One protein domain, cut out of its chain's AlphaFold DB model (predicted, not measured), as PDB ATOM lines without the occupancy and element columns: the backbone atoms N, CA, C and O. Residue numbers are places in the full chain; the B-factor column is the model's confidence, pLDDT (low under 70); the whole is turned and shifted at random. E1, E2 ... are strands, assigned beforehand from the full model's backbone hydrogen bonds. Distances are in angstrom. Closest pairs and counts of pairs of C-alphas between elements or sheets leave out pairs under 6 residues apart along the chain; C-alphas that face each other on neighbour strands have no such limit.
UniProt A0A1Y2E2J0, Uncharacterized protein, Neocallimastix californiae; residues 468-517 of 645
ATOM      1  N   TYR A 468      33.719 -38.700   5.105       95.44
ATOM      2  CA  TYR A 468      34.456 -39.279   3.983       95.44
ATOM      3  C   TYR A 468      34.668 -40.783   4.180       95.44
ATOM      4  O   TYR A 468      34.997 -41.227   5.280       95.44
ATOM      5  N   HIS A 469      34.532 -41.560   3.105       94.38
ATOM      6  CA  HIS A 469      34.696 -43.015   3.116       94.38
ATOM      7  C   HIS A 469      35.562 -43.481   1.947       94.38
ATOM      8  O   HIS A 469      35.290 -43.154   0.794       94.38
ATOM      9  N   LEU A 470      36.606 -44.260   2.236       95.00
ATOM     10  CA  LEU A 470      37.509 -44.813   1.229       95.00
ATOM     11  C   LEU A 470      37.093 -46.249   0.879       95.00
ATOM     12  O   LEU A 470      37.180 -47.132   1.727       95.00
ATOM     13  N   LYS A 471      36.706 -46.502  -0.375       94.69
ATOM     14  CA  LYS A 471      36.310 -47.829  -0.870       94.69
ATOM     15  C   LYS A 471      37.056 -48.154  -2.158       94.69
ATOM     16  O   LYS A 471      36.936 -47.443  -3.145       94.69
ATOM     17  N   ASN A 472      37.834 -49.239  -2.164       91.38
ATOM     18  CA  ASN A 472      38.591 -49.697  -3.340       91.38
ATOM     19  C   ASN A 472      39.441 -48.597  -4.019       91.38
ATOM     20  O   ASN A 472      39.498 -48.548  -5.243       91.38
ATOM     21  N   THR A 473      40.109 -47.732  -3.242       94.88
ATOM     22  CA  THR A 473      40.897 -46.557  -3.699       94.88
ATOM     23  C   THR A 473      40.099 -45.364  -4.233       94.88
ATOM     24  O   THR A 473      40.697 -44.367  -4.629       94.88
ATOM     25  N   GLU A 474      38.770 -45.414  -4.187       96.31
ATOM     26  CA  GLU A 474      37.896 -44.271  -4.452       96.31
ATOM     27  C   GLU A 474      37.441 -43.655  -3.127       96.31
ATOM     28  O   GLU A 474      37.095 -44.368  -2.182       96.31
ATOM     29  N   LEU A 475      37.467 -42.327  -3.041       97.31
ATOM     30  CA  LEU A 475      36.981 -41.594  -1.878       97.31
ATOM     31  C   LEU A 475      35.561 -41.099  -2.159       97.31
ATOM     32  O   LEU A 475      35.296 -40.555  -3.227       97.31
ATOM     33  N   PHE A 476      34.661 -41.271  -1.199       97.44
ATOM     34  CA  PHE A 476      33.273 -40.830  -1.265       97.44
ATOM     35  C   PHE A 476      33.002 -39.818  -0.158       97.44
ATOM     36  O   PHE A 476      33.506 -39.981   0.950       97.44
ATOM     37  N   TYR A 477      32.204 -38.799  -0.455       96.75
ATOM     38  CA  TYR A 477      31.699 -37.825   0.503       96.75
ATOM     39  C   TYR A 477      30.194 -38.015   0.678       96.75
ATOM     40  O   TYR A 477      29.440 -37.988  -0.298       96.75
ATOM     41  N   CYS A 478      29.760 -38.226   1.914       95.12
ATOM     42  CA  CYS A 478      28.357 -38.405   2.256       95.12
ATOM     43  C   CYS A 478      27.852 -37.103   2.880       95.12
ATOM     44  O   CYS A 478      28.155 -36.810   4.030       95.12
ATOM     45  N   GLU A 479      27.113 -36.298   2.117       91.94
ATOM     46  CA  GLU A 479      26.557 -35.036   2.630       91.94
ATOM     47  C   GLU A 479      25.523 -35.302   3.733       91.94
ATOM     48  O   GLU A 479      25.511 -34.609   4.748       91.94
ATOM     49  N   LYS A 480      24.703 -36.346   3.549       89.81
ATOM     50  CA  LYS A 480      23.610 -36.717   4.444       89.81
ATOM     51  C   LYS A 480      23.383 -38.233   4.474       89.81
ATOM     52  O   LYS A 480      23.466 -38.902   3.445       89.81
ATOM     53  N   GLN A 481      23.069 -38.774   5.645       84.75
ATOM     54  CA  GLN A 481      22.751 -40.176   5.873       84.75
ATOM     55  C   GLN A 481      21.496 -40.577   5.089       84.75
ATOM     56  O   GLN A 481      20.473 -39.893   5.118       84.75
ATOM     57  N   GLY A 482      21.578 -41.726   4.418       82.44
ATOM     58  CA  GLY A 482      20.508 -42.260   3.571       82.44
ATOM     59  C   GLY A 482      20.483 -41.712   2.140       82.44
ATOM     60  O   GLY A 482      19.706 -42.221   1.334       82.44
ATOM     61  N   ASP A 483      21.336 -40.735   1.808       91.50
ATOM     62  CA  ASP A 483      21.545 -40.274   0.435       91.50
ATOM     63  C   ASP A 483      22.819 -40.906  -0.165       91.50
ATOM     64  O   ASP A 483      23.842 -40.989   0.521       91.50
ATOM     65  N   PRO A 484      22.817 -41.325  -1.448       95.44
ATOM     66  CA  PRO A 484      24.010 -41.849  -2.112       95.44
ATOM     67  C   PRO A 484      25.214 -40.912  -1.975       95.44
ATOM     68  O   PRO A 484      25.137 -39.727  -2.316       95.44
ATOM     69  N   CYS A 485      26.348 -41.448  -1.526       96.75
ATOM     70  CA  CYS A 485      27.553 -40.654  -1.342       96.75
ATOM     71  C   CYS A 485      28.169 -40.289  -2.700       96.75
ATOM     72  O   CYS A 485      28.189 -41.082  -3.645       96.75
ATOM     73  N   GLN A 486      28.696 -39.073  -2.804       97.62
ATOM     74  CA  GLN A 486      29.283 -38.556  -4.035       97.62
ATOM     75  C   GLN A 486      30.751 -38.962  -4.125       97.62
ATOM     76  O   GLN A 486      31.493 -38.805  -3.156       97.62
ATOM     77  N   SER A 487      31.204 -39.462  -5.279       96.69
ATOM     78  CA  SER A 487      32.630 -39.739  -5.450       96.69
ATOM     79  C   SER A 487      33.427 -38.437  -5.535       96.69
ATOM     80  O   SER A 487      33.061 -37.480  -6.222       96.69
ATOM     81  N   VAL A 488      34.542 -38.406  -4.821       97.19
ATOM     82  CA  VAL A 488      35.482 -37.295  -4.809       97.19
ATOM     83  C   VAL A 488      36.416 -37.457  -6.001       97.19
ATOM     84  O   VAL A 488      37.118 -38.459  -6.127       97.19
ATOM     85  N   SER A 489      36.417 -36.464  -6.891       96.19
ATOM     86  CA  SER A 489      37.218 -36.482  -8.126       96.19
ATOM     87  C   SER A 489      38.390 -35.492  -8.122       96.19
ATOM     88  O   SER A 489      39.196 -35.464  -9.061       96.19
ATOM     89  N   ASP A 490      38.514 -34.701  -7.057       97.06
ATOM     90  CA  ASP A 490      39.561 -33.700  -6.902       97.06
ATOM     91  C   ASP A 490      40.865 -34.306  -6.367       97.06
ATOM     92  O   ASP A 490      40.878 -35.239  -5.567       97.06
ATOM     93  N   VAL A 491      41.992 -33.743  -6.806       97.44
ATOM     94  CA  VAL A 491      43.324 -34.061  -6.267       97.44
ATOM     95  C   VAL A 491      43.549 -33.196  -5.036       97.44
ATOM     96  O   VAL A 491      43.446 -31.975  -5.152       97.44
ATOM     97  N   GLY A 492      43.875 -33.784  -3.888       98.00
ATOM     98  CA  GLY A 492      43.941 -33.023  -2.647       98.00
ATOM     99  C   GLY A 492      43.970 -33.840  -1.362       98.00
ATOM    100  O   GLY A 492      44.069 -35.063  -1.402       98.00
ATOM    101  N   TYR A 493      43.860 -33.133  -0.238       98.25
ATOM    102  CA  TYR A 493      43.627 -33.674   1.099       98.25
ATOM    103  C   TYR A 493      42.200 -33.361   1.564       98.25
ATOM    104  O   TYR A 493      41.702 -32.252   1.355       98.25
ATOM    105  N   PHE A 494      41.583 -34.329   2.238       97.81
ATOM    106  CA  PHE A 494      40.232 -34.260   2.792       97.81
ATOM    107  C   PHE A 494      40.295 -34.696   4.255       97.81
ATOM    108  O   PHE A 494      40.572 -35.858   4.558       97.81
ATOM    109  N   ILE A 495      40.129 -33.740   5.163       96.12
ATOM    110  CA  ILE A 495      40.470 -33.888   6.578       96.12
ATOM    111  C   ILE A 495      39.184 -33.988   7.391       96.12
ATOM    112  O   ILE A 495      38.356 -33.086   7.359       96.12
ATOM    113  N   VAL A 496      39.020 -35.062   8.158       91.75
ATOM    114  CA  VAL A 496      37.931 -35.160   9.142       91.75
ATOM    115  C   VAL A 496      38.409 -34.561  10.464       91.75
ATOM    116  O   VAL A 496      37.791 -33.632  10.994       91.75
ATOM    117  N   ASP A 497      39.570 -35.018  10.926       92.19
ATOM    118  CA  ASP A 497      40.274 -34.567  12.126       92.19
ATOM    119  C   ASP A 497      41.791 -34.837  11.998       92.19
ATOM    120  O   ASP A 497      42.275 -35.222  10.934       92.19
ATOM    121  N   GLU A 498      42.555 -34.601  13.068       91.25
ATOM    122  CA  GLU A 498      44.018 -34.772  13.091       91.25
ATOM    123  C   GLU A 498      44.494 -36.230  12.957       91.25
ATOM    124  O   GLU A 498      45.657 -36.470  12.637       91.25
ATOM    125  N   THR A 499      43.606 -37.202  13.175       90.00
ATOM    126  CA  THR A 499      43.882 -38.644  13.071       90.00
ATOM    127  C   THR A 499      43.320 -39.268  11.795       90.00
ATOM    128  O   THR A 499      43.800 -40.311  11.356       90.00
ATOM    129  N   THR A 500      42.342 -38.613  11.170       93.56
ATOM    130  CA  THR A 500      41.600 -39.125  10.018       93.56
ATOM    131  C   THR A 500      41.736 -38.170   8.835       93.56
ATOM    132  O   THR A 500      40.939 -37.245   8.643       93.56
ATOM    133  N   ILE A 501      42.765 -38.408   8.018       97.12
ATOM    134  CA  ILE A 501      43.072 -37.617   6.821       97.12
ATOM    135  C   ILE A 501      43.089 -38.525   5.596       97.12
ATOM    136  O   ILE A 501      43.835 -39.504   5.539       97.12
ATOM    137  N   PHE A 502      42.311 -38.161   4.582       98.12
ATOM    138  CA  PHE A 502      42.328 -38.799   3.274       98.12
ATOM    139  C   PHE A 502      43.082 -37.933   2.271       98.12
ATOM    140  O   PHE A 502      43.155 -36.712   2.404       98.12
ATOM    141  N   PHE A 503      43.634 -38.562   1.242       98.06
ATOM    142  CA  PHE A 503      44.226 -37.863   0.111       98.06
ATOM    143  C   PHE A 503      43.828 -38.536  -1.196       98.06
ATOM    144  O   PHE A 503      43.632 -39.747  -1.235       98.06
ATOM    145  N   CYS A 504      43.765 -37.759  -2.270       98.00
ATOM    146  CA  CYS A 504      43.593 -38.245  -3.634       98.00
ATOM    147  C   CYS A 504      44.692 -37.655  -4.519       98.00
ATOM    148  O   CYS A 504      44.930 -36.448  -4.499       98.00
ATOM    149  N   LYS A 505      45.360 -38.500  -5.308       96.25
ATOM    150  CA  LYS A 505      46.441 -38.112  -6.225       96.25
ATOM    151  C   LYS A 505      46.193 -38.655  -7.627       96.25
ATOM    152  O   LYS A 505      45.592 -39.713  -7.797       96.25
ATOM    153  N   LYS A 506      46.690 -37.960  -8.651       93.31
ATOM    154  CA  LYS A 506      46.650 -38.460 -10.035       93.31
ATOM    155  C   LYS A 506      47.846 -39.368 -10.317       93.31
ATOM    156  O   LYS A 506      48.990 -38.930 -10.218       93.31
ATOM    157  N   ASN A 507      47.578 -40.594 -10.755       90.19
ATOM    158  CA  ASN A 507      48.571 -41.519 -11.294       90.19
ATOM    159  C   ASN A 507      48.322 -41.707 -12.801       90.19
ATOM    160  O   ASN A 507      47.584 -42.581 -13.247       90.19
ATOM    161  N   GLY A 508      48.873 -40.806 -13.618       88.25
ATOM    162  CA  GLY A 508      48.534 -40.740 -15.042       88.25
ATOM    163  C   GLY A 508      47.115 -40.201 -15.262       88.25
ATOM    164  O   GLY A 508      46.868 -39.021 -15.019       88.25
ATOM    165  N   ILE A 509      46.202 -41.047 -15.758       88.38
ATOM    166  CA  ILE A 509      44.788 -40.689 -15.992       88.38
ATOM    167  C   ILE A 509      43.848 -41.149 -14.871       88.38
ATOM    168  O   ILE A 509      42.691 -40.739 -14.861       88.38
ATOM    169  N   THR A 510      44.317 -41.997 -13.954       92.62
ATOM    170  CA  THR A 510      43.516 -42.500 -12.835       92.62
ATOM    171  C   THR A 510      43.720 -41.630 -11.600       92.62
ATOM    172  O   THR A 510      44.822 -41.136 -11.342       92.62
ATOM    173  N   LEU A 511      42.641 -41.421 -10.848       95.31
ATOM    174  CA  LEU A 511      42.692 -40.838  -9.513       95.31
ATOM    175  C   LEU A 511      42.799 -41.991  -8.513       95.31
ATOM    176  O   LEU A 511      41.980 -42.903  -8.547       95.31
ATOM    177  N   GLU A 512      43.818 -41.961  -7.667       96.50
ATOM    178  CA  GLU A 512      44.016 -42.933  -6.593       96.50
ATOM    179  C   GLU A 512      43.888 -42.204  -5.260       96.50
ATOM    180  O   GLU A 512      44.633 -41.252  -5.001       96.50
ATOM    181  N   CYS A 513      42.965 -42.655  -4.416       97.94
ATOM    182  CA  CYS A 513      42.785 -42.131  -3.072       97.94
ATOM    183  C   CYS A 513      43.290 -43.112  -2.004       97.94
ATOM    184  O   CYS A 513      43.322 -44.328  -2.201       97.94
ATOM    185  N   GLY A 514      43.693 -42.566  -0.860       97.06
ATOM    186  CA  GLY A 514      44.210 -43.301   0.290       97.06
ATOM    187  C   GLY A 514      43.975 -42.551   1.598       97.06
ATOM    188  O   GLY A 514      43.489 -41.420   1.598       97.06
ATOM    189  N   SER A 515      44.325 -43.181   2.717       96.12
ATOM    190  CA  SER A 515      44.372 -42.540   4.032       96.12
ATOM    191  C   SER A 515      45.818 -42.315   4.471       96.12
ATOM    192  O   SER A 515      46.724 -43.086   4.140       96.12
ATOM    193  N   LEU A 516      46.045 -41.228   5.199       95.69
ATOM    194  CA  LEU A 516      47.340 -40.903   5.773       95.69
ATOM    195  C   LEU A 516      47.435 -41.547   7.160       95.69
ATOM    196  O   LEU A 516      46.759 -41.125   8.089       95.69
ATOM    197  N   ALA A 517      48.265 -42.584   7.295       90.69
ATOM    198  CA  ALA A 517      48.354 -43.355   8.537       90.69
ATOM    199  C   ALA A 517      48.987 -42.579   9.705       90.69
ATOM    200  O   ALA A 517      48.703 -42.883  10.855       90.69
TER     201      ALA A 517
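AT A GLANCE: This is residues 468 to 517 of the 645 residues of an uncharacterized protein of Neocallimastix californiae (UniProt A0A1Y2E2J0). A three-strand sheet, E3 E4 E5, and a two-strand hairpin, E1 E2, are set partly face to face as a small sandwich, their strands crossed at 52 degrees. A long loop, residues 479 to 491, leads from the hairpin back to the larger sheet. The printed part has 50 residues with five named strands, E1 to E5 in chain order, and no named helix; both sheets are antiparallel, and the class is all strand. It is compact, with a radius of gyration of the C-alphas of 10.9 A and spans of 34 by 25 by 16 A.

IN THESE COORDINATES: E4, residues 501 to 507, is 19.3 A long. E5, residues 510 to 515, is 16.9 A long and ends at C-alpha 515 (44.372, -42.540, 4.032). E3 is residues 492 to 495, 9.9 A. E1, residues 468 to 471, 10.0 A, begins at C-alpha 468 (34.456, -39.279, 3.983). E2, residues 474 to 478, is 13.1 A long.

HOW THE PARTS SIT: E3, E4 and E5 form a meander, each strand the antiparallel neighbour of the one before, with E4 the inner strand. In the hairpin E3 and E4, N 494 and O 502 are 2.9 A apart, within hydrogen-bond range; in the hairpin E4 and E5, N 505 and O 512 are at 2.9 A. In the hairpin E1 and E2, N 476 and O 469 are at 2.8 A. Between the sheets, the closest C-alphas of E2 and E5 are those of Glu 474 and Cys 513, 5.5 A. E2 and E3 are apart. Residues 476 to 477 of E2 also pair, antiparallel, with residues 486 to 487.

THE WHOLE: The C-alphas farthest apart, of Gly 482 and Gly 508, are 33.7 A apart. The printed part has no cut. The link E2 to E3 is long, with 13 residues; the other three are tight. The mean pLDDT of the printed part is 94.4, and no printed residue is under 70.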